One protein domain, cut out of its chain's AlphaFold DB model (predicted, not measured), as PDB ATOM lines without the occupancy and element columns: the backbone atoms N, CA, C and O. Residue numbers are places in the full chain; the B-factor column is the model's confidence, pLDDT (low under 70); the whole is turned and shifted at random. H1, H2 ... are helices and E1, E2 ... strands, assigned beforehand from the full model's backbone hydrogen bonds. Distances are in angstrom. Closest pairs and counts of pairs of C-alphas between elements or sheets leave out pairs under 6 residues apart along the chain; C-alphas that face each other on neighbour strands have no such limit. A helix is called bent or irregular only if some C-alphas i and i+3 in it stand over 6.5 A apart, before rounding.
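AT A GLANCE: This is residues 14 to 226 of the 307 residues of an uncharacterized protein of Trichinella murrelli (UniProt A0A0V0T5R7). A twisted sheet of four strands, E4, E3, E6 and E7, has the long helix H1 slantwise over one face, and H1 forms with H3 and H5 a three-helix bundle toward one end of an elongated body. On the side away from H1, a smaller sheet of E1, E2 and E5 comes near the large one through E5, and residues 212 to 220, of which 212 and 213 belong to H7, stick out at the other end. The printed part has 213 residues, with seven named helices and seven named strands in the order H1 H2 H3 H4 H5 E1 E2 E3 E4 E5 H6 E6 E7 H7; the class is mixed, helices and strands. The sheets run E4 - E3 - E6 - E7 and E1 - E2 - E5, both antiparallel. The whole is compact, with a radius of gyration of the C-alphas of 18.4 A and spans of 63, 38 and 37 A.

HOW THE PARTS SIT: In the large sheet the inner strands E3, residues 149 to 156, and E6, residues 185 to 193, are antiparallel at 161 degrees, with N 153 and O 188 2.8 A apart. E4, residues 163 to 168, is an edge strand and makes a hairpin with E3, with N 150 and O 168 2.8 A apart. E7, residues 196 to 203, the other edge strand, makes a hairpin with E6, with N 189 and O 201 2.8 A apart. H1, residues 21 to 41, is on this sheet at a height over the sheet of 7.0 A, two layers with the helix on one face; it lies over E6, at 42 degrees on the local plane, slantwise to the strands. H3, residues 57 to 71, touches H1 at a shallow tilt of 15 degrees, opposite ways; the closest C-alphas are those of Phe 41 and Cys 59, 5.2 A apart. H5, residues 88 to 98, touches H3 at a shallow tilt of 34 degrees, only just short of steep, the same way; the C-alphas of Asp 58 and Gly 89 come closest, at 4.1 A. H5 also touches residues 33 to 37 of H1, where the C-alphas of Cys 33 and Phe 96 are closest, at 6.2 A. H4, residues 73 to 80, only just touches H5, with 3 pairs of C-alphas within 8 A, closest at Cys 80 and Cys 94, 5.7 A. H2, residues 50 to 54, only grazes the large sheet. In the small sheet, E2, residues 127 to 131, makes a hairpin with E1, residues 118 to 122, with N 120 and O 129 2.8 A apart, and is antiparallel to E5, residues 172 to 176, with N 130 and O 173 2.8 A apart. H6, residues 177 to 180, is on the small sheet at a height over the sheet of 8.2 A and only grazes the large one. H7, residues 206 to 213, is not on either sheet and touches no helix. Every O i to N i+4 pair is within hydrogen-bond range in H1, H2 and H5, against 9 of 11 in H3, 2 of 4 in H4 and 3 of 4 in H7; H6 is too short for such a pair.

IN THESE COORDINATES: H1 begins at C-alpha 21, (174.389, 203.025, 209.649), and is 30.0 A long; H3 is 21.6 A and H5 15.3 A. H4 is irregular, with C-alphas 74 and 77 7.8 A apart. E6 measures 26.9 A, E3 23.8 A and E7 21.4 A. H7 ends at C-alpha 213, (184.419, 184.390, 178.631).

THE WHOLE: The C-alphas farthest apart are those of Arg 84 and Glu 217, 64.7 A. The printed part has no cut. The links H5 to E1 and E2 to E3 are long. The mean pLDDT of the printed part is 75.1; residues under 70 include 14 to 26, 100 to 108 and 204 to 226.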
ATOM      1  N   THR A  14     167.989 193.015 203.119       45.22
ATOM      2  CA  THR A  14     169.123 192.462 202.348       45.22
ATOM      3  C   THR A  14     169.708 193.424 201.322       45.22
ATOM      4  O   THR A  14     170.916 193.363 201.088       45.22
ATOM      5  N   ALA A  15     168.911 194.348 200.776       44.09
ATOM      6  CA  ALA A  15     169.371 195.345 199.807       44.09
ATOM      7  C   ALA A  15     170.511 196.217 200.373       44.09
ATOM      8  O   ALA A  15     171.531 196.430 199.716       44.09
ATOM      9  N   PHE A  16     170.384 196.623 201.640       50.06
ATOM     10  CA  PHE A  16     171.334 197.498 202.330       50.06
ATOM     11  C   PHE A  16     172.472 196.764 203.075       50.06
ATOM     12  O   PHE A  16     173.264 197.408 203.768       50.06
ATOM     13  N   LYS A  17     172.624 195.432 202.929       44.97
ATOM     14  CA  LYS A  17     173.713 194.656 203.574       44.97
ATOM     15  C   LYS A  17     175.098 195.034 203.028       44.97
ATOM     16  O   LYS A  17     175.633 194.402 202.110       44.97
ATOM     17  N   GLY A  18     175.686 196.060 203.641       50.88
ATOM     18  CA  GLY A  18     177.053 196.528 203.417       50.88
ATOM     19  C   GLY A  18     177.269 198.030 203.629       50.88
ATOM     20  O   GLY A  18     178.421 198.444 203.683       50.88
ATOM     21  N   LEU A  19     176.215 198.850 203.733       59.41
ATOM     22  CA  LEU A  19     176.359 200.255 204.142       59.41
ATOM     23  C   LEU A  19     176.592 200.317 205.659       59.41
ATOM     24  O   LEU A  19     176.052 199.495 206.401       59.41
ATOM     25  N   SER A  20     177.357 201.300 206.137       60.28
ATOM     26  CA  SER A  20     177.325 201.640 207.566       60.28
ATOM     27  C   SER A  20     176.002 202.329 207.916       60.28
ATOM     28  O   SER A  20     175.384 202.963 207.062       60.28
ATOM     29  N   THR A  21     175.588 202.299 209.186       60.16
ATOM     30  CA  THR A  21     174.389 203.025 209.649       60.16
ATOM     31  C   THR A  21     174.455 204.513 209.290       60.16
ATOM     32  O   THR A  21     173.479 205.085 208.826       60.16
ATOM     33  N   SER A  22     175.638 205.126 209.402       61.22
ATOM     34  CA  SER A  22     175.885 206.511 208.985       61.22
ATOM     35  C   SER A  22     175.749 206.751 207.477       61.22
ATOM     36  O   SER A  22     175.445 207.867 207.079       61.22
ATOM     37  N   GLN A  23     175.960 205.736 206.636       64.19
ATOM     38  CA  GLN A  23     175.770 205.824 205.184       64.19
ATOM     39  C   GLN A  23     174.324 205.587 204.768       64.19
ATOM     40  O   GLN A  23     173.881 206.215 203.816       64.19
ATOM     41  N   LEU A  24     173.601 204.725 205.488       66.19
ATOM     42  CA  LEU A  24     172.166 204.524 205.303       66.19
ATOM     43  C   LEU A  24     171.405 205.816 205.642       66.19
ATOM     44  O   LEU A  24     170.802 206.408 204.757       66.19
ATOM     45  N   MET A  25     171.597 206.349 206.855       66.06
ATOM     46  CA  MET A  25     171.018 207.633 207.284       66.06
ATOM     47  C   MET A  25     171.416 208.800 206.358       66.06
ATOM     48  O   MET A  25     170.610 209.689 206.093       66.06
ATOM     49  N   LEU A  26     172.656 208.814 205.843       69.19
ATOM     50  CA  LEU A  26     173.078 209.819 204.865       69.19
ATOM     51  C   LEU A  26     172.361 209.634 203.521       69.19
ATOM     52  O   LEU A  26     171.944 210.625 202.938       69.19
ATOM     53  N   ALA A  27     172.225 208.407 203.016       76.81
ATOM     54  CA  ALA A  27     171.534 208.141 201.760       76.81
ATOM     55  C   ALA A  27     170.048 208.504 201.869       76.81
ATOM     56  O   ALA A  27     169.593 209.381 201.137       76.81
ATOM     57  N   ASP A  28     169.329 207.903 202.819       80.94
ATOM     58  CA  ASP A  28     167.875 208.025 202.938       80.94
ATOM     59  C   ASP A  28     167.423 209.483 203.023       80.94
ATOM     60  O   ASP A  28     166.565 209.927 202.256       80.94
ATOM     61  N   HIS A  29     168.049 210.262 203.903       84.94
ATOM     62  CA  HIS A  29     167.615 211.629 204.145       84.94
ATOM     63  C   HIS A  29     168.198 212.654 203.144       84.94
ATOM     64  O   HIS A  29     167.478 213.571 202.748       84.94
ATOM     65  N   VAL A  30     169.453 212.520 202.670       89.38
ATOM     66  CA  VAL A  30     170.004 213.431 201.631       89.38
ATOM     67  C   VAL A  30     169.240 213.274 200.320       89.38
ATOM     68  O   VAL A  30     168.976 214.266 199.642       89.38
ATOM     69  N   LEU A  31     168.931 212.036 199.928       90.06
ATOM     70  CA  LEU A  31     168.372 211.738 198.611       90.06
ATOM     71  C   LEU A  31     166.888 212.081 198.541       90.06
ATOM     72  O   LEU A  31     166.476 212.698 197.563       90.06
ATOM     73  N   SER A  32     166.132 211.816 199.609       89.44
ATOM     74  CA  SER A  32     164.734 212.253 199.716       89.44
ATOM     75  C   SER A  32     164.624 213.786 199.759       89.44
ATOM     76  O   SER A  32     163.863 214.374 198.992       89.44
ATOM     77  N   CYS A  33     165.482 214.465 200.535       91.44
ATOM     78  CA  CYS A  33     165.586 215.933 200.536       91.44
ATOM     79  C   CYS A  33     165.910 216.483 199.132       91.44
ATOM     80  O   CYS A  33     165.271 217.420 198.658       91.44
ATOM     81  N   ARG A  34     166.861 215.863 198.416       92.94
ATOM     82  CA  ARG A  34     167.216 216.246 197.038       92.94
ATOM     83  C   ARG A  34     166.093 216.000 196.036       92.94
ATOM     84  O   ARG A  34     165.898 216.841 195.167       92.94
ATOM     85  N   ALA A  35     165.349 214.905 196.153       91.31
ATOM     86  CA  ALA A  35     164.191 214.648 195.304       91.31
ATOM     87  C   ALA A  35     163.081 215.685 195.544       91.31
ATOM     88  O   ALA A  35     162.547 216.223 194.576       91.31
ATOM     89  N   LEU A  36     162.843 216.090 196.799       90.75
ATOM     90  CA  LEU A  36     161.927 217.190 197.118       90.75
ATOM     91  C   LEU A  36     162.371 218.529 196.499       90.75
ATOM     92  O   LEU A  36     161.536 219.268 195.982       90.75
ATOM     93  N   CYS A  37     163.676 218.832 196.469       92.44
ATOM     94  CA  CYS A  37     164.185 220.004 195.743       92.44
ATOM     95  C   CYS A  37     163.811 219.972 194.250       92.44
ATOM     96  O   CYS A  37     163.467 221.007 193.680       92.44
ATOM     97  N   VAL A  38     163.879 218.795 193.616       92.00
ATOM     98  CA  VAL A  38     163.533 218.614 192.197       92.00
ATOM     99  C   VAL A  38     162.016 218.719 191.994       92.00
ATOM    100  O   VAL A  38     161.588 219.434 191.092       92.00
ATOM    101  N   ASP A  39     161.204 218.119 192.872       88.69
ATOM    102  CA  ASP A  39     159.733 218.229 192.861       88.69
ATOM    103  C   ASP A  39     159.217 219.671 192.958       88.69
ATOM    104  O   ASP A  39     158.199 220.003 192.341       88.69
ATOM    105  N   VAL A  40     159.907 220.521 193.723       89.62
ATOM    106  CA  VAL A  40     159.500 221.913 193.966       89.62
ATOM    107  C   VAL A  40     160.062 222.880 192.920       89.62
ATOM    108  O   VAL A  40     159.340 223.777 192.486       89.62
ATOM    109  N   PHE A  41     161.327 222.725 192.507       90.31
ATOM    110  CA  PHE A  41     162.047 223.762 191.751       90.31
ATOM    111  C   PHE A  41     162.509 223.373 190.338       90.31
ATOM    112  O   PHE A  41     162.932 224.260 189.593       90.31
ATOM    113  N   ALA A  42     162.492 222.095 189.942       84.38
ATOM    114  CA  ALA A  42     162.959 221.722 188.606       84.38
ATOM    115  C   ALA A  42     161.924 222.056 187.519       84.38
ATOM    116  O   ALA A  42     160.710 221.961 187.717       84.38
ATOM    117  N   LEU A  43     162.411 222.426 186.331       74.38
ATOM    118  CA  LEU A  43     161.552 222.707 185.181       74.38
ATOM    119  C   LEU A  43     160.861 221.422 184.703       74.38
ATOM    120  O   LEU A  43     161.501 220.541 184.126       74.38
ATOM    121  N   LYS A  44     159.544 221.338 184.926       69.50
ATOM    122  CA  LYS A  44     158.712 220.194 184.528       69.50
ATOM    123  C   LYS A  44     158.853 219.921 183.030       69.50
ATOM    124  O   LYS A  44     158.450 220.733 182.202       69.50
ATOM    125  N   SER A  45     159.432 218.771 182.714       66.00
ATOM    126  CA  SER A  45     159.653 218.266 181.362       66.00
ATOM    127  C   SER A  45     159.712 216.740 181.408       66.00
ATOM    128  O   SER A  45     160.044 216.164 182.444       66.00
ATOM    129  N   ASP A  46     159.428 216.080 180.288       62.06
ATOM    130  CA  ASP A  46     159.408 214.610 180.214       62.06
ATOM    131  C   ASP A  46     160.813 213.981 180.340       62.06
ATOM    132  O   ASP A  46     160.954 212.763 180.472       62.06
ATOM    133  N   HIS A  47     161.868 214.802 180.274       69.31
ATOM    134  CA  HIS A  47     163.279 214.404 180.246       69.31
ATOM    135  C   HIS A  47     164.110 215.212 181.257       69.31
ATOM    136  O   HIS A  47     165.104 215.856 180.907       69.31
ATOM    137  N   LEU A  48     163.690 215.176 182.526       81.19
ATOM    138  CA  LEU A  48     164.446 215.753 183.636       81.19
ATOM    139  C   LEU A  48     165.866 215.182 183.722       81.19
ATOM    140  O   LEU A  48     166.114 213.996 183.518       81.19
ATOM    141  N   ASN A  49     166.802 216.071 184.034       87.00
ATOM    142  CA  ASN A  49     168.239 215.817 184.068       87.00
ATOM    143  C   ASN A  49     168.917 216.753 185.082       87.00
ATOM    144  O   ASN A  49     168.289 217.689 185.582       87.00
ATOM    145  N   ASP A  50     170.203 216.543 185.365       88.25
ATOM    146  CA  ASP A  50     170.967 217.352 186.329       88.25
ATOM    147  C   ASP A  50     170.864 218.862 186.037       88.25
ATOM    148  O   ASP A  50     170.614 219.658 186.943       88.25
ATOM    149  N   SER A  51     170.949 219.273 184.766       87.19
ATOM    150  CA  SER A  51     170.781 220.673 184.343       87.19
ATOM    151  C   SER A  51     169.408 221.277 184.678       87.19
ATOM    152  O   SER A  51     169.331 222.474 184.952       87.19
ATOM    153  N   SER A  52     168.343 220.469 184.724       86.62
ATOM    154  CA  SER A  52     166.976 220.913 185.055       86.62
ATOM    155  C   SER A  52     166.854 221.436 186.491       86.62
ATOM    156  O   SER A  52     165.967 222.239 186.776       86.62
ATOM    157  N   CYS A  53     167.762 221.005 187.376       88.56
ATOM    158  CA  CYS A  53     167.925 221.533 188.728       88.56
ATOM    159  C   CYS A  53     169.132 222.482 188.828       88.56
ATOM    160  O   CYS A  53     169.029 223.558 189.405       88.56
ATOM    161  N   PHE A  54     170.286 222.132 188.254       89.12
ATOM    162  CA  PHE A  54     171.535 222.864 188.500       89.12
ATOM    163  C   PHE A  54     171.615 224.239 187.819       89.12
ATOM    164  O   PHE A  54     172.433 225.055 188.240       89.12
ATOM    165  N   TYR A  55     170.759 224.536 186.833       88.25
ATOM    166  CA  TYR A  55     170.592 225.901 186.313       88.25
ATOM    167  C   TYR A  55     169.516 226.722 187.048       88.25
ATOM    168  O   TYR A  55     169.446 227.931 186.843       88.25
ATOM    169  N   GLN A  56     168.716 226.112 187.930       89.31
ATOM    170  CA  GLN A  56     167.771 226.825 188.793       89.31
ATOM    171  C   GLN A  56     168.435 227.151 190.134       89.31
ATOM    172  O   GLN A  56     168.853 226.252 190.867       89.31
ATOM    173  N   SER A  57     168.533 228.438 190.474       90.44
ATOM    174  CA  SER A  57     169.256 228.914 191.664       90.44
ATOM    175  C   SER A  57     168.746 228.280 192.959       90.44
ATOM    176  O   SER A  57     169.549 227.804 193.762       90.44
ATOM    177  N   ASP A  58     167.426 228.215 193.137       94.44
ATOM    178  CA  ASP A  58     166.810 227.636 194.331       94.44
ATOM    179  C   ASP A  58     166.906 226.105 194.371       94.44
ATOM    180  O   ASP A  58     167.202 225.556 195.431       94.44
ATOM    181  N   CYS A  59     166.796 225.411 193.230       93.75
ATOM    182  CA  CYS A  59     167.006 223.959 193.181       93.75
ATOM    183  C   CYS A  59     168.458 223.594 193.527       93.75
ATOM    184  O   CYS A  59     168.704 222.765 194.403       93.75
ATOM    185  N   LEU A  60     169.435 224.275 192.912       93.31
ATOM    186  CA  LEU A  60     170.861 224.091 193.197       93.31
ATOM    187  C   LEU A  60     171.225 224.469 194.644       93.31
ATOM    188  O   LEU A  60     172.104 223.841 195.239       93.31
ATOM    189  N   SER A  61     170.578 225.493 195.207       93.44
ATOM    190  CA  SER A  61     170.731 225.895 196.608       93.44
ATOM    191  C   SER A  61     170.208 224.799 197.543       93.44
ATOM    192  O   SER A  61     170.978 224.250 198.335       93.44
ATOM    193  N   CYS A  62     168.949 224.390 197.365       95.06
ATOM    194  CA  CYS A  62     168.299 223.304 198.100       95.06
ATOM    195  C   CYS A  62     169.138 222.017 198.065       95.06
ATOM    196  O   CYS A  62     169.498 221.470 199.107       95.06
ATOM    197  N   TRP A  63     169.592 221.608 196.877       93.69
ATOM    198  CA  TRP A  63     170.427 220.424 196.666       93.69
ATOM    199  C   TRP A  63     171.750 220.445 197.455       93.69
ATOM    200  O   TRP A  63     172.237 219.389 197.873       93.69
ATOM    201  N   LYS A  64     172.342 221.625 197.687       91.69
ATOM    202  CA  LYS A  64     173.570 221.807 198.488       91.69
ATOM    203  C   LYS A  64     173.282 221.842 199.993       91.69
ATOM    204  O   LYS A  64     174.028 221.237 200.773       91.69
ATOM    205  N   TYR A  65     172.202 222.498 200.410       91.25
ATOM    206  CA  TYR A  65     171.775 222.512 201.812       91.25
ATOM    207  C   TYR A  65     171.367 221.108 202.290       91.25
ATOM    208  O   TYR A  65     171.891 220.654 203.307       91.25
ATOM    209  N   CYS A  66     170.636 220.346 201.466       90.81
ATOM    210  CA  CYS A  66     170.322 218.919 201.653       90.81
ATOM    211  C   CYS A  66     171.536 217.976 201.804       90.81
ATOM    212  O   CYS A  66     171.338 216.794 202.040       90.81
ATOM    213  N   GLU A  67     172.784 218.433 201.669       86.31
ATOM    214  CA  GLU A  67     173.983 217.652 202.029       86.31
ATOM    215  C   GLU A  67     174.735 218.260 203.222       86.31
ATOM    216  O   GLU A  67     175.253 217.539 204.079       86.31
ATOM    217  N   THR A  68     174.759 219.591 203.301       81.62
ATOM    218  CA  THR A  68     175.369 220.348 204.403       81.62
ATOM    219  C   THR A  68     174.723 219.986 205.740       81.62
ATOM    220  O   THR A  68     175.424 219.754 206.724       81.62
ATOM    221  N   PHE A  69     173.398 219.867 205.748       75.44
ATOM    222  CA  PHE A  69     172.568 219.604 206.918       75.44
ATOM    223  C   PHE A  69     172.865 218.260 207.601       75.44
ATOM    224  O   PHE A  69     173.017 218.212 208.821       75.44
ATOM    225  N   TYR A  70     173.111 217.193 206.838       69.81
ATOM    226  CA  TYR A  70     173.482 215.881 207.396       69.81
ATOM    227  C   TYR A  70     174.943 215.802 207.837       69.81
ATOM    228  O   TYR A  70     175.279 215.069 208.766       69.81
ATOM    229  N   LYS A  71     175.830 216.569 207.193       71.38
ATOM    230  CA  LYS A  71     177.262 216.603 207.531       71.38
ATOM    231  C   LYS A  71     177.591 217.561 208.683       71.38
ATOM    232  O   LYS A  71     178.673 217.444 209.255       71.38
ATOM    233  N   LYS A  72     176.707 218.512 209.009       75.50
ATOM    234  CA  LYS A  72     176.936 219.585 209.997       75.50
ATOM    235  C   LYS A  72     175.671 219.945 210.796       75.50
ATOM    236  O   LYS A  72     175.321 221.115 210.903       75.50
ATOM    237  N   TYR A  73     175.007 218.951 211.387       69.31
ATOM    238  CA  TYR A  73     173.751 219.159 212.127       69.31
ATOM    239  C   TYR A  73     173.829 220.241 213.228       69.31
ATOM    240  O   TYR A  73     172.857 220.944 213.447       69.31
ATOM    241  N   LEU A  74     174.980 220.446 213.883       75.25
ATOM    242  CA  LEU A  74     175.134 221.413 214.989       75.25
ATOM    243  C   LEU A  74     174.936 222.898 214.622       75.25
ATOM    244  O   LEU A  74     174.876 223.727 215.523       75.25
ATOM    245  N   ILE A  75     174.885 223.252 213.333       80.62
ATOM    246  CA  ILE A  75     174.683 224.641 212.874       80.62
ATOM    247  C   ILE A  75     173.366 224.833 212.113       80.62
ATOM    248  O   ILE A  75     173.161 225.883 211.514       80.62
ATOM    249  N   ILE A  76     172.499 223.819 212.081       79.31
ATOM    250  CA  ILE A  76     171.356 223.795 211.166       79.31
ATOM    251  C   ILE A  76     170.233 224.742 211.569       79.31
ATOM    252  O   ILE A  76     169.819 225.552 210.747       79.31
ATOM    253  N   ASP A  77     169.802 224.700 212.829       82.94
ATOM    254  CA  ASP A  77     168.689 225.517 213.313       82.94
ATOM    255  C   ASP A  77     169.046 227.009 213.176       82.94
ATOM    256  O   ASP A  77     168.286 227.787 212.610       82.94
ATOM    257  N   SER A  78     170.294 227.375 213.500       86.00
ATOM    258  CA  SER A  78     170.851 228.721 213.281       86.00
ATOM    259  C   SER A  78     170.941 229.156 211.809       86.00
ATOM    260  O   SER A  78     171.059 230.355 211.557       86.00
ATOM    261  N   ILE A  79     170.945 228.232 210.843       87.88
ATOM    262  CA  ILE A  79     170.842 228.565 209.413       87.88
ATOM    263  C   ILE A  79     169.369 228.730 209.033       87.88
ATOM    264  O   ILE A  79     169.027 229.694 208.359       87.88
ATOM    265  N   CYS A  80     168.505 227.818 209.480       88.62
ATOM    266  CA  CYS A  80     167.081 227.812 209.154       88.62
ATOM    267  C   CYS A  80     166.306 228.991 209.774       88.62
ATOM    268  O   CYS A  80     165.341 229.462 209.176       88.62
ATOM    269  N   GLU A  81     166.749 229.505 210.924       88.94
ATOM    270  CA  GLU A  81     166.169 230.677 211.591       88.94
ATOM    271  C   GLU A  81     166.622 232.025 210.985       88.94
ATOM    272  O   GLU A  81     165.885 233.011 211.064       88.94
ATOM    273  N   ASP A  82     167.800 232.104 210.347       89.94
ATOM    274  CA  ASP A  82     168.315 233.362 209.784       89.94
ATOM    275  C   ASP A  82     167.892 233.564 208.317       89.94
ATOM    276  O   ASP A  82     168.584 233.218 207.351       89.94
ATOM    277  N   SER A  83     166.745 234.223 208.152       86.06
ATOM    278  CA  SER A  83     166.155 234.593 206.859       86.06
ATOM    279  C   SER A  83     167.022 235.502 205.972       86.06
ATOM    280  O   SER A  83     166.696 235.689 204.801       86.06
ATOM    281  N   ARG A  84     168.139 236.048 206.478       87.69
ATOM    282  CA  ARG A  84     169.099 236.851 205.691       87.69
ATOM    283  C   ARG A  84     170.089 235.987 204.905       87.69
ATOM    284  O   ARG A  84     170.723 236.490 203.979       87.69
ATOM    285  N   ILE A  85     170.240 234.715 205.286       85.56
ATOM    286  CA  ILE A  85     171.099 233.728 204.610       85.56
ATOM    287  C   ILE A  85     170.298 232.548 204.042       85.56
ATOM    288  O   ILE A  85     170.707 231.957 203.040       85.56
ATOM    289  N   CYS A  86     169.145 232.225 204.635       91.31
ATOM    290  CA  CYS A  86     168.287 231.131 204.197       91.31
ATOM    291  C   CYS A  86     167.195 231.619 203.230       91.31
ATOM    292  O   CYS A  86     166.066 231.914 203.622       91.31
ATOM    293  N   PHE A  87     167.551 231.702 201.945       91.75
ATOM    294  CA  PHE A  87     166.642 231.975 200.817       91.75
ATOM    295  C   PHE A  87     165.809 230.733 200.426       91.75
ATOM    296  O   PHE A  87     166.010 229.664 200.998       91.75
ATOM    297  N   THR A  88     164.901 230.839 199.445       94.62
ATOM    298  CA  THR A  88     163.881 229.819 199.094       94.62
ATOM    299  C   THR A  88     164.411 228.383 199.051       94.62
ATOM    300  O   THR A  88     163.857 227.496 199.701       94.62
ATOM    301  N   GLY A  89     165.519 228.137 198.341       93.62
ATOM    302  CA  GLY A  89     166.126 226.805 198.275       93.62
ATOM    303  C   GLY A  89     166.614 226.268 199.629       93.62
ATOM    304  O   GLY A  89     166.450 225.087 199.924       93.62
ATOM    305  N   CYS A  90     167.163 227.130 200.490       94.38
ATOM    306  CA  CYS A  90     167.527 226.763 201.861       94.38
ATOM    307  C   CYS A  90     166.281 226.464 202.705       94.38
ATOM    308  O   CYS A  90     166.231 225.433 203.371       94.38
ATOM    309  N   GLN A  91     165.250 227.311 202.615       93.69
ATOM    310  CA  GLN A  91     163.996 227.158 203.360       93.69
ATOM    311  C   GLN A  91     163.317 225.815 203.053       93.69
ATOM    312  O   GLN A  91     162.837 225.151 203.968       93.69
ATOM    313  N   MET A  92     163.355 225.362 201.796       93.06
ATOM    314  CA  MET A  92     162.804 224.061 201.403       93.06
ATOM    315  C   MET A  92     163.586 222.873 201.994       93.06
ATOM    316  O   MET A  92     162.989 221.897 202.446       93.06
ATOM    317  N   ALA A  93     164.919 222.967 202.059       92.19
ATOM    318  CA  ALA A  93     165.750 221.959 202.720       92.19
ATOM    319  C   ALA A  93     165.574 221.971 204.257       92.19
ATOM    320  O   ALA A  93     165.618 220.918 204.892       92.19
ATOM    321  N   CYS A  94     165.333 223.144 204.854       90.62
ATOM    322  CA  CYS A  94     164.997 223.299 206.272       90.62
ATOM    323  C   CYS A  94     163.617 222.718 206.605       90.62
ATOM    324  O   CYS A  94     163.472 222.029 207.611       90.62
ATOM    325  N   TYR A  95     162.617 222.922 205.739       90.31
ATOM    326  CA  TYR A  95     161.301 222.291 205.867       90.31
ATOM    327  C   TYR A  95     161.434 220.761 205.959       90.31
ATOM    328  O   TYR A  95     160.952 220.163 206.923       90.31
ATOM    329  N   PHE A  96     162.175 220.141 205.029       88.44
ATOM    330  CA  PHE A  96     162.433 218.697 205.065       88.44
ATOM    331  C   PHE A  96     163.124 218.272 206.370       88.44
ATOM    332  O   PHE A  96     162.744 217.275 206.983       88.44
ATOM    333  N   TYR A  97     164.121 219.043 206.823       85.25
ATOM    334  CA  TYR A  97     164.851 218.769 208.063       85.25
ATOM    335  C   TYR A  97     163.955 218.781 209.315       85.25
ATOM    336  O   TYR A  97     164.071 217.893 210.162       85.25
ATOM    337  N   HIS A  98     163.053 219.759 209.442       84.38
ATOM    338  CA  HIS A  98     162.196 219.884 210.623       84.38
ATOM    339  C   HIS A  98     160.995 218.922 210.609       84.38
ATOM    340  O   HIS A  98     160.595 218.449 211.678       84.38
ATOM    341  N   HIS A  99     160.430 218.621 209.433       78.69
ATOM    342  CA  HIS A  99     159.185 217.855 209.296       78.69
ATOM    343  C   HIS A  99     159.405 216.403 208.846       78.69
ATOM    344  O   HIS A  99     159.089 215.472 209.589       78.69
ATOM    345  N   ASP A 100     159.973 216.197 207.659       69.75
ATOM    346  CA  ASP A 100     159.973 214.894 206.980       69.75
ATOM    347  C   ASP A 100     161.057 213.944 207.520       69.75
ATOM    348  O   ASP A 100     160.838 212.742 207.676       69.75
ATOM    349  N   LEU A 101     162.212 214.491 207.914       64.00
ATOM    350  CA  LEU A 101     163.347 213.755 208.491       64.00
ATOM    351  C   LEU A 101     162.971 213.021 209.800       64.00
ATOM    352  O   LEU A 101     163.561 211.999 210.141       64.00
ATOM    353  N   ARG A 102     161.952 213.500 210.528       50.72
ATOM    354  CA  ARG A 102     161.416 212.842 211.738       50.72
ATOM    355  C   ARG A 102     160.303 211.827 211.448       50.72
ATOM    356  O   ARG A 102     159.890 211.120 212.364       50.72
ATOM    357  N   ALA A 103     159.815 211.758 210.209       47.88
ATOM    358  CA  ALA A 103     158.648 210.972 209.808       47.88
ATOM    359  C   ALA A 103     158.987 209.693 209.016       47.88
ATOM    360  O   ALA A 103     158.085 208.904 208.730       47.88
ATOM    361  N   SER A 104     160.261 209.454 208.679       50.00
ATOM    362  CA  SER A 104     160.708 208.314 207.863       50.00
ATOM    363  C   SER A 104     160.654 206.969 208.613       50.00
ATOM    364  O   SER A 104     161.679 206.385 208.973       50.00
ATOM    365  N   GLY A 105     159.444 206.463 208.849       48.69
ATOM    366  CA  GLY A 105     159.214 205.051 209.149       48.69
ATOM    367  C   GLY A 105     159.549 204.163 207.943       48.69
ATOM    368  O   GLY A 105     159.630 204.642 206.814       48.69
ATOM    369  N   ASN A 106     159.737 202.861 208.181       49.47
ATOM    370  CA  ASN A 106     160.131 201.889 207.154       49.47
ATOM    371  C   ASN A 106     159.132 201.847 205.974       49.47
ATOM    372  O   ASN A 106     158.123 201.145 206.054       49.47
ATOM    373  N   GLN A 107     159.420 202.547 204.874       59.78
ATOM    374  CA  GLN A 107     158.716 202.344 203.607       59.78
ATOM    375  C   GLN A 107     159.183 201.050 202.933       59.78
ATOM    376  O   GLN A 107     160.360 200.684 202.983       59.78
ATOM    377  N   GLU A 108     158.250 200.354 202.286       61.59
ATOM    378  CA  GLU A 108     158.568 199.201 201.449       61.59
ATOM    379  C   GLU A 108     159.050 199.663 200.067       61.59
ATOM    380  O   GLU A 108     158.484 200.576 199.467       61.59
ATOM    381  N   ILE A 109     160.102 199.012 199.563       70.19
ATOM    382  CA  ILE A 109     160.726 199.322 198.271       70.19
ATOM    383  C   ILE A 109     159.706 199.042 197.154       70.19
ATOM    384  O   ILE A 109     159.396 197.887 196.859       70.19
ATOM    385  N   SER A 110     159.160 200.105 196.560       71.94
ATOM    386  CA  SER A 110     157.952 200.069 195.721       71.94
ATOM    387  C   SER A 110     158.187 199.766 194.235       71.94
ATOM    388  O   SER A 110     157.227 199.621 193.471       71.94
ATOM    389  N   GLY A 111     159.445 199.654 193.807       78.56
ATOM    390  CA  GLY A 111     159.830 199.356 192.432       78.56
ATOM    391  C   GLY A 111     161.173 198.637 192.312       78.56
ATOM    392  O   GLY A 111     161.882 198.379 193.287       78.56
ATOM    393  N   LYS A 112     161.527 198.282 191.075       85.00
ATOM    394  CA  LYS A 112     162.692 197.444 190.777       85.00
ATOM    395  C   LYS A 112     163.409 197.886 189.505       85.00
ATOM    396  O   LYS A 112     162.794 198.282 188.521       85.00
ATOM    397  N   PHE A 113     164.734 197.765 189.510       82.81
ATOM    398  CA  PHE A 113     165.536 197.832 188.291       82.81
ATOM    399  C   PHE A 113     165.455 196.485 187.560       82.81
ATOM    400  O   PHE A 113     166.063 195.504 187.992       82.81
ATOM    401  N   ASP A 114     164.688 196.427 186.472       79.62
ATOM    402  CA  ASP A 114     164.551 195.209 185.660       79.62
ATOM    403  C   ASP A 114     165.707 195.008 184.673       79.62
ATOM    404  O   ASP A 114     166.045 193.872 184.337       79.62
ATOM    405  N   ALA A 115     166.371 196.093 184.263       76.62
ATOM    406  CA  ALA A 115     167.586 196.037 183.462       76.62
ATOM    407  C   ALA A 115     168.860 196.072 184.333       76.62
ATOM    408  O   ALA A 115     168.925 196.822 185.313       76.62
ATOM    409  N   PRO A 116     169.910 195.313 183.965       75.25
ATOM    410  CA  PRO A 116     171.228 195.428 184.581       75.25
ATOM    411  C   PRO A 116     171.902 196.758 184.210       75.25
ATOM    412  O   PRO A 116     171.595 197.356 183.176       75.25
ATOM    413  N   LEU A 117     172.877 197.185 185.020       82.00
ATOM    414  CA  LEU A 117     173.730 198.329 184.683       82.00
ATOM    415  C   LEU A 117     174.484 198.055 183.371       82.00
ATOM    416  O   LEU A 117     175.107 196.999 183.219       82.00
ATOM    417  N   LYS A 118     174.459 199.020 182.451       83.25
ATOM    418  CA  LYS A 118     175.279 199.023 181.234       83.25
ATOM    419  C   LYS A 118     176.554 199.816 181.486       83.25
ATOM    420  O   LYS A 118     176.526 200.809 182.208       83.25
ATOM    421  N   LEU A 119     177.663 199.399 180.880       78.44
ATOM    422  CA  LEU A 119     178.944 200.098 180.999       78.44
ATOM    423  C   LEU A 119     179.481 200.466 179.610       78.44
ATOM    424  O   LEU A 119     179.835 199.592 178.817       78.44
ATOM    425  N   CYS A 120     179.548 201.765 179.321       78.75
ATOM    426  CA  CYS A 120     180.041 202.313 178.060       78.75
ATOM    427  C   CYS A 120     181.469 202.848 178.264       78.75
ATOM    428  O   CYS A 120     181.704 203.727 179.092       78.75
ATOM    429  N   ASN A 121     182.449 202.319 177.529       73.19
ATOM    430  CA  ASN A 121     183.841 202.778 177.620       73.19
ATOM    431  C   ASN A 121     184.075 203.925 176.624       73.19
ATOM    432  O   ASN A 121     184.276 203.685 175.432       73.19
ATOM    433  N   LEU A 122     184.068 205.158 177.132       76.19
ATOM    434  CA  LEU A 122     184.327 206.390 176.387       76.19
ATOM    435  C   LEU A 122     185.843 206.555 176.190       76.19
ATOM    436  O   LEU A 122     186.498 207.370 176.852       76.19
ATOM    437  N   LYS A 123     186.402 205.728 175.295       67.62
ATOM    438  CA  LYS A 123     187.849 205.583 175.046       67.62
ATOM    439  C   LYS A 123     188.564 206.923 174.866       67.62
ATOM    440  O   LYS A 123     189.583 207.152 175.508       67.62
ATOM    441  N   GLU A 124     188.011 207.795 174.025       70.56
ATOM    442  CA  GLU A 124     188.592 209.091 173.642       70.56
ATOM    443  C   GLU A 124     188.770 210.038 174.834       70.56
ATOM    444  O   GLU A 124     189.742 210.783 174.903       70.56
ATOM    445  N   MET A 125     187.869 209.961 175.817       68.94
ATOM    446  CA  MET A 125     187.911 210.785 177.027       68.94
ATOM    447  C   MET A 125     188.605 210.088 178.209       68.94
ATOM    448  O   MET A 125     188.627 210.643 179.308       68.94
ATOM    449  N   ASN A 126     189.108 208.860 178.019       76.44
ATOM    450  CA  ASN A 126     189.553 207.942 179.075       76.44
ATOM    451  C   ASN A 126     188.543 207.811 180.240       76.44
ATOM    452  O   ASN A 126     188.903 207.812 181.423       76.44
ATOM    453  N   LYS A 127     187.254 207.699 179.901       80.38
ATOM    454  CA  LYS A 127     186.146 207.635 180.862       80.38
ATOM    455  C   LYS A 127     185.329 206.356 180.707       80.38
ATOM    456  O   LYS A 127     185.276 205.751 179.640       80.38
ATOM    457  N   LEU A 128     184.671 205.970 181.790       82.31
ATOM    458  CA  LEU A 128     183.684 204.905 181.841       82.31
ATOM    459  C   LEU A 128     182.348 205.527 182.242       82.31
ATOM    460  O   LEU A 128     182.216 206.048 183.349       82.31
ATOM    461  N   GLU A 129     181.374 205.475 181.346       85.75
ATOM    462  CA  GLU A 129     179.989 205.801 181.663       85.75
ATOM    463  C   GLU A 129     179.277 204.537 182.160       85.75
ATOM    464  O   GLU A 129     179.433 203.449 181.597       85.75
ATOM    465  N   ILE A 130     178.499 204.676 183.227       86.69
ATOM    466  CA  ILE A 130     177.632 203.635 183.772       86.69
ATOM    467  C   ILE A 130     176.198 204.127 183.593       86.69
ATOM    468  O   ILE A 130     175.851 205.173 184.132       86.69
ATOM    469  N   GLN A 131     175.384 203.384 182.844       89.88
ATOM    470  CA  GLN A 131     174.001 203.739 182.509       89.88
ATOM    471  C   GLN A 131     173.007 202.754 183.139       89.88
ATOM    472  O   GLN A 131     173.288 201.557 183.259       89.88
ATOM    473  N   TRP A 132     171.813 203.236 183.480       90.12
ATOM    474  CA  TRP A 132     170.697 202.433 183.986       90.12
ATOM    475  C   TRP A 132     169.362 202.909 183.416       90.12
ATOM    476  O   TRP A 132     169.184 204.074 183.075       90.12
ATOM    477  N   GLN A 133     168.384 202.009 183.341       88.94
ATOM    478  CA  GLN A 133     166.995 202.405 183.102       88.94
ATOM    479  C   GLN A 133     166.335 202.800 184.427       88.94
ATOM    480  O   GLN A 133     166.745 202.332 185.490       88.94
ATOM    481  N   SER A 134     165.334 203.673 184.364       88.44
ATOM    482  CA  SER A 134     164.542 204.055 185.536       88.44
ATOM    483  C   SER A 134     163.800 202.830 186.090       88.44
ATOM    484  O   SER A 134     163.417 201.956 185.307       88.44
ATOM    485  N   PRO A 135     163.624 202.714 187.418       87.81
ATOM    486  CA  PRO A 135     162.991 201.546 188.013       87.81
ATOM    487  C   PRO A 135     161.518 201.442 187.606       87.81
ATOM    488  O   PRO A 135     160.798 202.440 187.566       87.81
ATOM    489  N   VAL A 136     161.058 200.219 187.351       84.31
ATOM    490  CA  VAL A 136     159.639 199.935 187.126       84.31
ATOM    491  C   VAL A 136     158.949 199.917 188.485       84.31
ATOM    492  O   VAL A 136     159.265 199.095 189.347       84.31
ATOM    493  N   LEU A 137     158.013 200.841 188.682       78.06
ATOM    494  CA  LEU A 137     157.198 200.941 189.890       78.06
ATOM    495  C   LEU A 137     156.096 199.879 189.846       78.06
ATOM    496  O   LEU A 137     155.477 199.664 188.805       78.06
ATOM    497  N   HIS A 138     155.869 199.184 190.958       66.94
ATOM    498  CA  HIS A 138     154.875 198.105 191.054       66.94
ATOM    499  C   HIS A 138     153.590 198.548 191.781       66.94
ATOM    500  O   HIS A 138     152.618 197.796 191.833       66.94
ATOM    501  N   LEU A 139     153.569 199.773 192.315       59.50
ATOM    502  CA  LEU A 139     152.432 200.390 193.001       59.50
ATOM    503  C   LEU A 139     152.011 201.679 192.285       59.50
ATOM    504  O   LEU A 139     152.854 202.450 191.831       59.50
ATOM    505  N   GLN A 140     150.700 201.924 192.212       49.59
ATOM    506  CA  GLN A 140     150.144 203.163 191.663       49.59
ATOM    507  C   GLN A 140     150.337 204.318 192.652       49.59
ATOM    508  O   GLN A 140     149.545 204.519 193.571       49.59
ATOM    509  N   THR A 141     151.395 205.094 192.453       51.56
ATOM    510  CA  THR A 141     151.598 206.383 193.116       51.56
ATOM    511  C   THR A 141     150.610 207.423 192.589       51.56
ATOM    512  O   THR A 141     150.358 207.499 191.390       51.56
ATOM    513  N   SER A 142     150.087 208.275 193.470       46.03
ATOM    514  CA  SER A 142     149.085 209.295 193.125       46.03
ATOM    515  C   SER A 142     149.627 210.499 192.336       46.03
ATOM    516  O   SER A 142     148.836 211.330 191.893       46.03
ATOM    517  N   SER A 143     150.947 210.597 192.130       44.94
ATOM    518  CA  SER A 143     151.560 211.581 191.230       44.94
ATOM    519  C   SER A 143     151.832 210.964 189.847       44.94
ATOM    520  O   SER A 143     152.480 209.916 189.790       44.94
ATOM    521  N   PRO A 144     151.401 211.596 188.735       53.16
ATOM    522  CA  PRO A 144     151.635 211.097 187.375       53.16
ATOM    523  C   PRO A 144     153.062 211.352 186.861       53.16
ATOM    524  O   PRO A 144     153.459 210.779 185.852       53.16
ATOM    525  N   VAL A 145     153.831 212.207 187.543       56.56
ATOM    526  CA  VAL A 145     155.267 212.413 187.313       56.56
ATOM    527  C   VAL A 145     155.970 212.233 188.651       56.56
ATOM    528  O   VAL A 145     155.516 212.767 189.665       56.56
ATOM    529  N   ILE A 146     157.058 211.470 188.654       71.50
ATOM    530  CA  ILE A 146     157.866 211.211 189.842       71.50
ATOM    531  C   ILE A 146     159.304 211.555 189.512       71.50
ATOM    532  O   ILE A 146     159.896 210.965 188.606       71.50
ATOM    533  N   ASN A 147     159.872 212.479 190.275       84.56
ATOM    534  CA  ASN A 147     161.249 212.879 190.086       84.56
ATOM    535  C   ASN A 147     162.139 211.967 190.924       84.56
ATOM    536  O   ASN A 147     162.044 211.925 192.151       84.56
ATOM    537  N   ILE A 148     162.977 211.197 190.235       89.06
ATOM    538  CA  ILE A 148     163.843 210.205 190.860       89.06
ATOM    539  C   ILE A 148     165.243 210.797 190.989       89.06
ATOM    540  O   ILE A 148     165.847 211.197 189.995       89.06
ATOM    541  N   VAL A 149     165.774 210.814 192.211       92.75
ATOM    542  CA  VAL A 149     167.191 211.094 192.455       92.75
ATOM    543  C   VAL A 149     167.915 209.775 192.673       92.75
ATOM    544  O   VAL A 149     167.586 208.985 193.560       92.75
ATOM    545  N   TYR A 150     168.925 209.543 191.844       93.00
ATOM    546  CA  TYR A 150     169.794 208.384 191.911       93.00
ATOM    547  C   TYR A 150     171.024 208.667 192.765       93.00
ATOM    548  O   TYR A 150     171.556 209.781 192.777       93.00
ATOM    549  N   ALA A 151     171.537 207.628 193.420       91.81
ATOM    550  CA  ALA A 151     172.854 207.646 194.042       91.81
ATOM    551  C   ALA A 151     173.665 206.434 193.606       91.81
ATOM    552  O   ALA A 151     173.247 205.292 193.815       91.81
ATOM    553  N   MET A 152     174.842 206.689 193.039       90.19
ATOM    554  CA  MET A 152     175.816 205.648 192.745       90.19
ATOM    555  C   MET A 152     176.848 205.575 193.870       90.19
ATOM    556  O   MET A 152     177.485 206.569 194.225       90.19
ATOM    557  N   PHE A 153     177.060 204.369 194.380       87.75
ATOM    558  CA  PHE A 153     178.143 204.009 195.282       87.75
ATOM    559  C   PHE A 153     178.997 202.912 194.637       87.75
ATOM    560  O   PHE A 153     178.506 202.068 193.885       87.75
ATOM    561  N   TRP A 154     180.280 202.883 194.982       86.06
ATOM    562  CA  TRP A 154     181.192 201.791 194.628       86.06
ATOM    563  C   TRP A 154     181.874 201.210 195.867       86.06
ATOM    564  O   TRP A 154     181.928 201.841 196.926       86.06
ATOM    565  N   LYS A 155     182.405 199.995 195.750       83.75
ATOM    566  CA  LYS A 155     183.204 199.364 196.805       83.75
ATOM    567  C   LYS A 155     184.297 198.521 196.173       83.75
ATOM    568  O   LYS A 155     184.001 197.642 195.362       83.75
ATOM    569  N   LYS A 156     185.562 198.745 196.550       79.75
ATOM    570  CA  LYS A 156     186.640 197.844 196.118       79.75
ATOM    571  C   LYS A 156     186.500 196.501 196.845       79.75
ATOM    572  O   LYS A 156     186.077 196.476 197.997       79.75
ATOM    573  N   ALA A 157     186.850 195.377 196.219       69.38
ATOM    574  CA  ALA A 157     186.557 194.041 196.760       69.38
ATOM    575  C   ALA A 157     187.138 193.807 198.171       69.38
ATOM    576  O   ALA A 157     186.494 193.178 199.005       69.38
ATOM    577  N   HIS A 158     188.314 194.379 198.453       67.69
ATOM    578  CA  HIS A 158     188.985 194.327 199.761       67.69
ATOM    579  C   HIS A 158     188.478 195.377 200.773       67.69
ATOM    580  O   HIS A 158     188.833 195.322 201.947       67.69
ATOM    581  N   GLN A 159     187.659 196.342 200.343       71.25
ATOM    582  CA  GLN A 159     187.021 197.326 201.218       71.25
ATOM    583  C   GLN A 159     185.675 196.795 201.715       71.25
ATOM    584  O   GLN A 159     184.925 196.158 200.975       71.25
ATOM    585  N   TRP A 160     185.346 197.096 202.968       70.06
ATOM    586  CA  TRP A 160     184.071 196.719 203.590       70.06
ATOM    587  C   TRP A 160     183.017 197.830 203.508       70.06
ATOM    588  O   TRP A 160     181.832 197.552 203.621       70.06
ATOM    589  N   ILE A 161     183.459 199.063 203.257       77.31
ATOM    590  CA  ILE A 161     182.672 200.295 203.304       77.31
ATOM    591  C   ILE A 161     182.390 200.760 201.869       77.31
ATOM    592  O   ILE A 161     183.327 200.890 201.080       77.31
ATOM    593  N   TRP A 162     181.123 201.021 201.529       81.81
ATOM    594  CA  TRP A 162     180.762 201.683 200.269       81.81
ATOM    595  C   TRP A 162     181.268 203.128 200.261       81.81
ATOM    596  O   TRP A 162     181.253 203.799 201.286       81.81
ATOM    597  N   VAL A 163     181.689 203.639 199.111       82.75
ATOM    598  CA  VAL A 163     182.081 205.045 198.943       82.75
ATOM    599  C   VAL A 163     181.107 205.696 197.954       82.75
ATOM    600  O   VAL A 163     180.865 205.110 196.895       82.75
ATOM    601  N   PRO A 164     180.508 206.860 198.270       82.31
ATOM    602  CA  PRO A 164     179.650 207.570 197.325       82.31
ATOM    603  C   PRO A 164     180.473 208.054 196.127       82.31
ATOM    604  O   PRO A 164     181.588 208.549 196.299       82.31
ATOM    605  N   LEU A 165     179.917 207.913 194.923       83.69
ATOM    606  CA  LEU A 165     180.469 208.478 193.691       83.69
ATOM    607  C   LEU A 165     179.787 209.808 193.362       83.69
ATOM    608  O   LEU A 165     180.431 210.851 193.368       83.69
ATOM    609  N   GLN A 166     178.481 209.765 193.095       87.06
ATOM    610  CA  GLN A 166     177.682 210.925 192.703       87.06
ATOM    611  C   GLN A 166     176.204 210.674 193.019       87.06
ATOM    612  O   GLN A 166     175.728 209.538 192.943       87.06
ATOM    613  N   HIS A 167     175.484 211.745 193.357       91.62
ATOM    614  CA  HIS A 167     174.020 211.780 193.338       91.62
ATOM    615  C   HIS A 167     173.603 212.568 192.086       91.62
ATOM    616  O   HIS A 167     174.231 213.589 191.795       91.62
ATOM    617  N   THR A 168     172.609 212.101 191.333       92.88
ATOM    618  CA  THR A 168     172.239 212.659 190.017       92.88
ATOM    619  C   THR A 168     170.766 212.395 189.704       92.88
ATOM    620  O   THR A 168     170.184 211.436 190.202       92.88
ATOM    621  N   ILE A 169     170.159 213.252 188.889       92.50
ATOM    622  CA  ILE A 169     168.834 213.062 188.280       92.50
ATOM    623  C   ILE A 169     168.968 212.219 186.996       92.50
ATOM    624  O   ILE A 169     168.028 211.548 186.578       92.50
ATOM    625  N   ASN A 170     170.153 212.219 186.376       91.44
ATOM    626  CA  ASN A 170     170.414 211.517 185.124       91.44
ATOM    627  C   ASN A 170     170.351 209.993 185.294       91.44
ATOM    628  O   ASN A 170     170.730 209.435 186.320       91.44
ATOM    629  N   ASN A 171     170.015 209.308 184.204       91.31
ATOM    630  CA  ASN A 171     170.098 207.852 184.071       91.31
ATOM    631  C   ASN A 171     171.527 207.315 183.815       91.31
ATOM    632  O   ASN A 171     171.695 206.147 183.450       91.31
ATOM    633  N   SER A 172     172.564 208.146 183.983       90.50
ATOM    634  CA  SER A 172     173.962 207.718 183.893       90.50
ATOM    635  C   SER A 172     174.925 208.551 184.744       90.50
ATOM    636  O   SER A 172     174.625 209.670 185.162       90.50
ATOM    637  N   VAL A 173     176.104 207.981 185.015       89.88
ATOM    638  CA  VAL A 173     177.233 208.646 185.683       89.88
ATOM    639  C   VAL A 173     178.542 208.310 184.974       89.88
ATOM    640  O   VAL A 173     178.739 207.175 184.537       89.88
ATOM    641  N   THR A 174     179.463 209.271 184.906       87.50
ATOM    642  CA  THR A 174     180.730 209.121 184.179       87.50
ATOM    643  C   THR A 174     181.926 209.266 185.116       87.50
ATOM    644  O   THR A 174     182.119 210.310 185.734       87.50
ATOM    645  N   ILE A 175     182.751 208.221 185.193       83.38
ATOM    646  CA  ILE A 175     183.939 208.122 186.059       83.38
ATOM    647  C   ILE A 175     185.208 207.866 185.229       83.38
ATOM    648  O   ILE A 175     185.131 207.603 184.029       83.38
ATOM    649  N   ASN A 176     186.397 207.927 185.837       79.62
ATOM    650  CA  ASN A 176     187.642 207.597 185.131       79.62
ATOM    651  C   ASN A 176     187.704 206.096 184.795       79.62
ATOM    652  O   ASN A 176     187.329 205.245 185.611       79.62
ATOM    653  N   ASN A 177     188.252 205.754 183.625       67.88
ATOM    654  CA  ASN A 177     188.358 204.360 183.171       67.88
ATOM    655  C   ASN A 177     189.186 203.482 184.126       67.88
ATOM    656  O   ASN A 177     188.815 202.339 184.403       67.88
ATOM    657  N   SER A 178     190.284 204.036 184.657       64.81
ATOM    658  CA  SER A 178     191.182 203.394 185.630       64.81
ATOM    659  C   SER A 178     190.448 202.890 186.869       64.81
ATOM    660  O   SER A 178     190.743 201.812 187.389       64.81
ATOM    661  N   ASP A 179     189.478 203.674 187.327       63.66
ATOM    662  CA  ASP A 179     188.874 203.500 188.637       63.66
ATOM    663  C   ASP A 179     187.659 202.568 188.538       63.66
ATOM    664  O   ASP A 179     187.453 201.720 189.407       63.66
ATOM    665  N   GLY A 180     186.898 202.672 187.440       56.44
ATOM    666  CA  GLY A 180     185.705 201.865 187.179       56.44
ATOM    667  C   GLY A 180     185.957 200.479 186.570       56.44
ATOM    668  O   GLY A 180     185.251 199.525 186.906       56.44
ATOM    669  N   LEU A 181     186.956 200.314 185.690       59.94
ATOM    670  CA  LEU A 181     187.189 199.019 185.025       59.94
ATOM    671  C   LEU A 181     187.879 197.974 185.911       59.94
ATOM    672  O   LEU A 181     187.795 196.782 185.594       59.94
ATOM    673  N   SER A 182     188.504 198.391 187.018       63.16
ATOM    674  CA  SER A 182     189.253 197.529 187.942       63.16
ATOM    675  C   SER A 182     188.533 196.196 188.228       63.16
ATOM    676  O   SER A 182     187.332 196.195 188.521       63.16
ATOM    677  N   PRO A 183     189.218 195.033 188.164       58.50
ATOM    678  CA  PRO A 183     188.600 193.717 188.367       58.50
ATOM    679  C   PRO A 183     188.052 193.483 189.786       58.50
ATOM    680  O   PRO A 183     187.450 192.441 190.038       58.50
ATOM    681  N   TYR A 184     188.211 194.457 190.684       66.25
ATOM    682  CA  TYR A 184     187.858 194.397 192.097       66.25
ATOM    683  C   TYR A 184     186.931 195.546 192.514       66.25
ATOM    684  O   TYR A 184     187.173 196.147 193.555       66.25
ATOM    685  N   VAL A 185     185.909 195.886 191.722       76.19
ATOM    686  CA  VAL A 185     184.906 196.917 192.061       76.19
ATOM    687  C   VAL A 185     183.493 196.358 191.900       76.19
ATOM    688  O   VAL A 185     183.140 195.876 190.824       76.19
ATOM    689  N   ASP A 186     182.706 196.451 192.973       82.50
ATOM    690  CA  ASP A 186     181.249 196.297 192.968       82.50
ATOM    691  C   ASP A 186     180.588 197.688 192.922       82.50
ATOM    692  O   ASP A 186     181.139 198.655 193.459       82.50
ATOM    693  N   PHE A 187     179.384 197.770 192.352       85.75
ATOM    694  CA  PHE A 187     178.553 198.981 192.319       85.75
ATOM    695  C   PHE A 187     177.222 198.777 193.053       85.75
ATOM    696  O   PHE A 187     176.696 197.663 193.134       85.75
ATOM    697  N   LEU A 188     176.673 199.871 193.571       87.75
ATOM    698  CA  LEU A 188     175.369 199.953 194.216       87.75
ATOM    699  C   LEU A 188     174.674 201.224 193.720       87.75
ATOM    700  O   LEU A 188     175.165 202.326 193.947       87.75
ATOM    701  N   LEU A 189     173.536 201.046 193.060       90.50
ATOM    702  CA  LEU A 189     172.647 202.106 192.610       90.50
ATOM    703  C   LEU A 189     171.416 202.135 193.517       90.50
ATOM    704  O   LEU A 189     170.743 201.115 193.687       90.50
ATOM    705  N   LEU A 190     171.112 203.305 194.067       90.38
ATOM    706  CA  LEU A 190     169.871 203.584 194.788       90.38
ATOM    707  C   LEU A 190     169.015 204.564 193.973       90.38
ATOM    708  O   LEU A 190     169.570 205.418 193.282       90.38
ATOM    709  N   ALA A 191     167.693 204.471 194.092       90.31
ATOM    710  CA  ALA A 191     166.729 205.435 193.564       90.31
ATOM    711  C   ALA A 191     165.769 205.891 194.668       90.31
ATOM    712  O   ALA A 191     165.187 205.057 195.366       90.31
ATOM    713  N   TYR A 192     165.588 207.206 194.781       89.50
ATOM    714  CA  TYR A 192     164.749 207.858 195.786       89.50
ATOM    715  C   TYR A 192     163.757 208.827 195.151       89.50
ATOM    716  O   TYR A 192     164.067 209.472 194.148       89.50
ATOM    717  N   THR A 193     162.600 208.964 195.791       87.75
ATOM    718  CA  THR A 193     161.680 210.100 195.630       87.75
ATOM    719  C   THR A 193     161.748 210.960 196.887       87.75
ATOM    720  O   THR A 193     162.453 210.616 197.836       87.75
ATOM    721  N   ARG A 194     160.993 212.063 196.944       85.50
ATOM    722  CA  ARG A 194     160.844 212.850 198.178       85.50
ATOM    723  C   ARG A 194     160.326 212.034 199.374       85.50
ATOM    724  O   ARG A 194     160.560 212.423 200.512       85.50
ATOM    725  N   ASP A 195     159.601 210.943 199.110       80.81
ATOM    726  CA  ASP A 195     158.892 210.166 200.126       80.81
ATOM    727  C   ASP A 195     159.781 209.048 200.707       80.81
ATOM    728  O   ASP A 195     159.549 208.634 201.843       80.81
ATOM    729  N   GLY A 196     160.793 208.571 199.963       81.81
ATOM    730  CA  GLY A 196     161.718 207.527 200.415       81.81
ATOM    731  C   GLY A 196     162.426 206.740 199.299       81.81
ATOM    732  O   GLY A 196     162.455 207.133 198.130       81.81
ATOM    733  N   ALA A 197     163.030 205.608 199.681       84.75
ATOM    734  CA  ALA A 197     163.737 204.694 198.777       84.75
ATOM    735  C   ALA A 197     162.751 203.860 197.941       84.75
ATOM    736  O   ALA A 197     162.025 203.027 198.483       84.75
ATOM    737  N   ILE A 198     162.772 204.013 196.614       86.19
ATOM    738  CA  ILE A 198     161.849 203.298 195.714       86.19
ATOM    739  C   ILE A 198     162.463 202.083 195.020       86.19
ATOM    740  O   ILE A 198     161.732 201.153 194.696       86.19
ATOM    741  N   ALA A 199     163.781 202.053 194.793       87.12
ATOM    742  CA  ALA A 199     164.458 200.894 194.206       87.12
ATOM    743  C   ALA A 199     165.949 200.836 194.569       87.12
ATOM    744  O   ALA A 199     166.617 201.859 194.720       87.12
ATOM    745  N   VAL A 200     166.491 199.617 194.638       86.75
ATOM    746  CA  VAL A 200     167.916 199.346 194.883       86.75
ATOM    747  C   VAL A 200     168.422 198.302 193.890       86.75
ATOM    748  O   VAL A 200     167.772 197.282 193.670       86.75
ATOM    749  N   SER A 201     169.599 198.530 193.306       85.25
ATOM    750  CA  SER A 201     170.307 197.563 192.462       85.25
ATOM    751  C   SER A 201     171.762 197.433 192.898       85.25
ATOM    752  O   SER A 201     172.501 198.414 192.957       85.25
ATOM    753  N   ARG A 202     172.196 196.204 193.193       83.38
ATOM    754  CA  ARG A 202     173.585 195.886 193.548       83.38
ATOM    755  C   ARG A 202     174.214 195.042 192.447       83.38
ATOM    756  O   ARG A 202     173.745 193.946 192.150       83.38
ATOM    757  N   PHE A 203     175.319 195.521 191.890       76.38
ATOM    758  CA  PHE A 203     176.003 194.902 190.762       76.38
ATOM    759  C   PHE A 203     177.397 194.424 191.183       76.38
ATOM    760  O   PHE A 203     178.303 195.226 191.405       76.38
ATOM    761  N   MET A 204     177.560 193.104 191.329       69.88
ATOM    762  CA  MET A 204     178.802 192.489 191.814       69.88
ATOM    763  C   MET A 204     179.650 191.901 190.686       69.88
ATOM    764  O   MET A 204     179.122 191.299 189.743       69.88
ATOM    765  N   LYS A 205     180.984 192.007 190.793       56.19
ATOM    766  CA  LYS A 205     181.885 191.706 189.659       56.19
ATOM    767  C   LYS A 205     181.910 190.233 189.200       56.19
ATOM    768  O   LYS A 205     182.391 189.939 188.105       56.19
ATOM    769  N   GLY A 206     181.313 189.310 189.961       51.88
ATOM    770  CA  GLY A 206     181.103 187.914 189.545       51.88
ATOM    771  C   GLY A 206     180.388 187.770 188.190       51.88
ATOM    772  O   GLY A 206     180.719 186.869 187.419       51.88
ATOM    773  N   ASN A 207     179.498 188.707 187.844       45.81
ATOM    774  CA  ASN A 207     178.786 188.699 186.562       45.81
ATOM    775  C   ASN A 207     179.692 189.051 185.364       45.81
ATOM    776  O   ASN A 207     179.538 188.470 184.290       45.81
ATOM    777  N   PHE A 208     180.699 189.920 185.539       48.56
ATOM    778  CA  PHE A 208     181.615 190.303 184.450       48.56
ATOM    779  C   PHE A 208     182.487 189.140 183.964       48.56
ATOM    780  O   PHE A 208     182.801 189.079 182.778       48.56
ATOM    781  N   ARG A 209     182.904 188.216 184.848       41.03
ATOM    782  CA  ARG A 209     183.786 187.103 184.444       41.03
ATOM    783  C   ARG A 209     183.109 186.148 183.458       41.03
ATOM    784  O   ARG A 209     183.789 185.654 182.566       41.03
ATOM    785  N   LYS A 210     181.789 185.945 183.563       39.03
ATOM    786  CA  LYS A 210     181.021 185.212 182.542       39.03
ATOM    787  C   LYS A 210     181.013 185.976 181.213       39.03
ATOM    788  O   LYS A 210     181.344 185.399 180.188       39.03
ATOM    789  N   ILE A 211     180.729 187.280 181.243       40.91
ATOM    790  CA  ILE A 211     180.649 188.133 180.041       40.91
ATOM    791  C   ILE A 211     181.998 188.219 179.296       40.91
ATOM    792  O   ILE A 211     182.020 188.246 178.070       40.91
ATOM    793  N   LEU A 212     183.130 188.214 180.010       37.47
ATOM    794  CA  LEU A 212     184.463 188.173 179.391       37.47
ATOM    795  C   LEU A 212     184.795 186.824 178.733       37.47
ATOM    796  O   LEU A 212     185.520 186.816 177.744       37.47
ATOM    797  N   ALA A 213     184.266 185.710 179.248       34.62
ATOM    798  CA  ALA A 213     184.419 184.390 178.631       34.62
ATOM    799  C   ALA A 213     183.495 184.199 177.411       34.62
ATOM    800  O   ALA A 213     183.878 183.540 176.453       34.62
ATOM    801  N   PHE A 214     182.316 184.828 177.413       34.06
ATOM    802  CA  PHE A 214     181.341 184.773 176.313       34.06
ATOM    803  C   PHE A 214     181.701 185.626 175.084       34.06
ATOM    804  O   PHE A 214     180.935 185.679 174.129       34.06
ATOM    805  N   LYS A 215     182.870 186.278 175.048       40.19
ATOM    806  CA  LYS A 215     183.263 187.163 173.935       40.19
ATOM    807  C   LYS A 215     183.655 186.460 172.622       40.19
ATOM    808  O   LYS A 215     184.141 187.133 171.718       40.19
ATOM    809  N   ASN A 216     183.425 185.149 172.530       39.06
ATOM    810  CA  ASN A 216     183.687 184.314 171.356       39.06
ATOM    811  C   ASN A 216     182.413 183.794 170.656       39.06
ATOM    812  O   ASN A 216     182.555 183.116 169.645       39.06
ATOM    813  N   GLU A 217     181.200 184.078 171.154       34.59
ATOM    814  CA  GLU A 217     179.954 183.564 170.556       34.59
ATOM    815  C   GLU A 217     178.806 184.587 170.595       34.59
ATOM    816  O   GLU A 217     178.604 185.299 171.581       34.59
ATOM    817  N   ASP A 218     178.054 184.668 169.494       41.25
ATOM    818  CA  ASP A 218     176.989 185.651 169.286       41.25
ATOM    819  C   ASP A 218     175.714 185.317 170.072       41.25
ATOM    820  O   ASP A 218     175.057 184.314 169.802       41.25
ATOM    821  N   THR A 219     175.288 186.194 170.993       33.12
ATOM    822  CA  THR A 219     173.856 186.398 171.326       33.12
ATOM    823  C   THR A 219     173.615 187.649 172.190       33.12
ATOM    824  O   THR A 219     173.791 187.649 173.405       33.12
ATOM    825  N   THR A 220     173.198 188.739 171.538       38.28
ATOM    826  CA  THR A 220     172.090 189.648 171.935       38.28
ATOM    827  C   THR A 220     171.814 189.992 173.421       38.28
ATOM    828  O   THR A 220     170.678 190.294 173.782       38.28
ATOM    829  N   ALA A 221     172.834 190.099 174.276       38.50
ATOM    830  CA  ALA A 221     172.739 190.741 175.595       38.50
ATOM    831  C   ALA A 221     173.930 191.687 175.850       38.50
ATOM    832  O   ALA A 221     174.842 191.394 176.623       38.50
ATOM    833  N   SER A 222     173.954 192.840 175.177       41.91
ATOM    834  CA  SER A 222     175.065 193.803 175.237       41.91
ATOM    835  C   SER A 222     175.078 194.645 176.527       41.91
ATOM    836  O   SER A 222     174.707 195.817 176.551       41.91
ATOM    837  N   PHE A 223     175.604 194.061 177.612       46.56
ATOM    838  CA  PHE A 223     175.974 194.778 178.852       46.56
ATOM    839  C   PHE A 223     177.011 195.897 178.620       46.56
ATOM    840  O   PHE A 223     177.139 196.816 179.430       46.56
ATOM    841  N   TYR A 224     177.759 195.805 177.519       43.62
ATOM    842  CA  TYR A 224     178.691 196.823 177.050       43.62
ATOM    843  C   TYR A 224     178.116 197.564 175.851       43.62
ATOM    844  O   TYR A 224     177.755 196.953 174.846       43.62
ATOM    845  N   CYS A 225     178.112 198.887 175.931       48.97
ATOM    846  CA  CYS A 225     177.725 199.753 174.830       48.97
ATOM    847  C   CYS A 225     178.884 199.800 173.821       48.97
ATOM    848  O   CYS A 225     179.951 200.330 174.134       48.97
ATOM    849  N   SER A 226     178.692 199.282 172.605       37.75
ATOM    850  CA  SER A 226     179.649 199.412 171.491       37.75
ATOM    851  C   SER A 226     179.581 200.804 170.846       37.75
ATOM    852  O   SER A 226     179.573 200.940 169.626       37.75
TER     853      SER A 226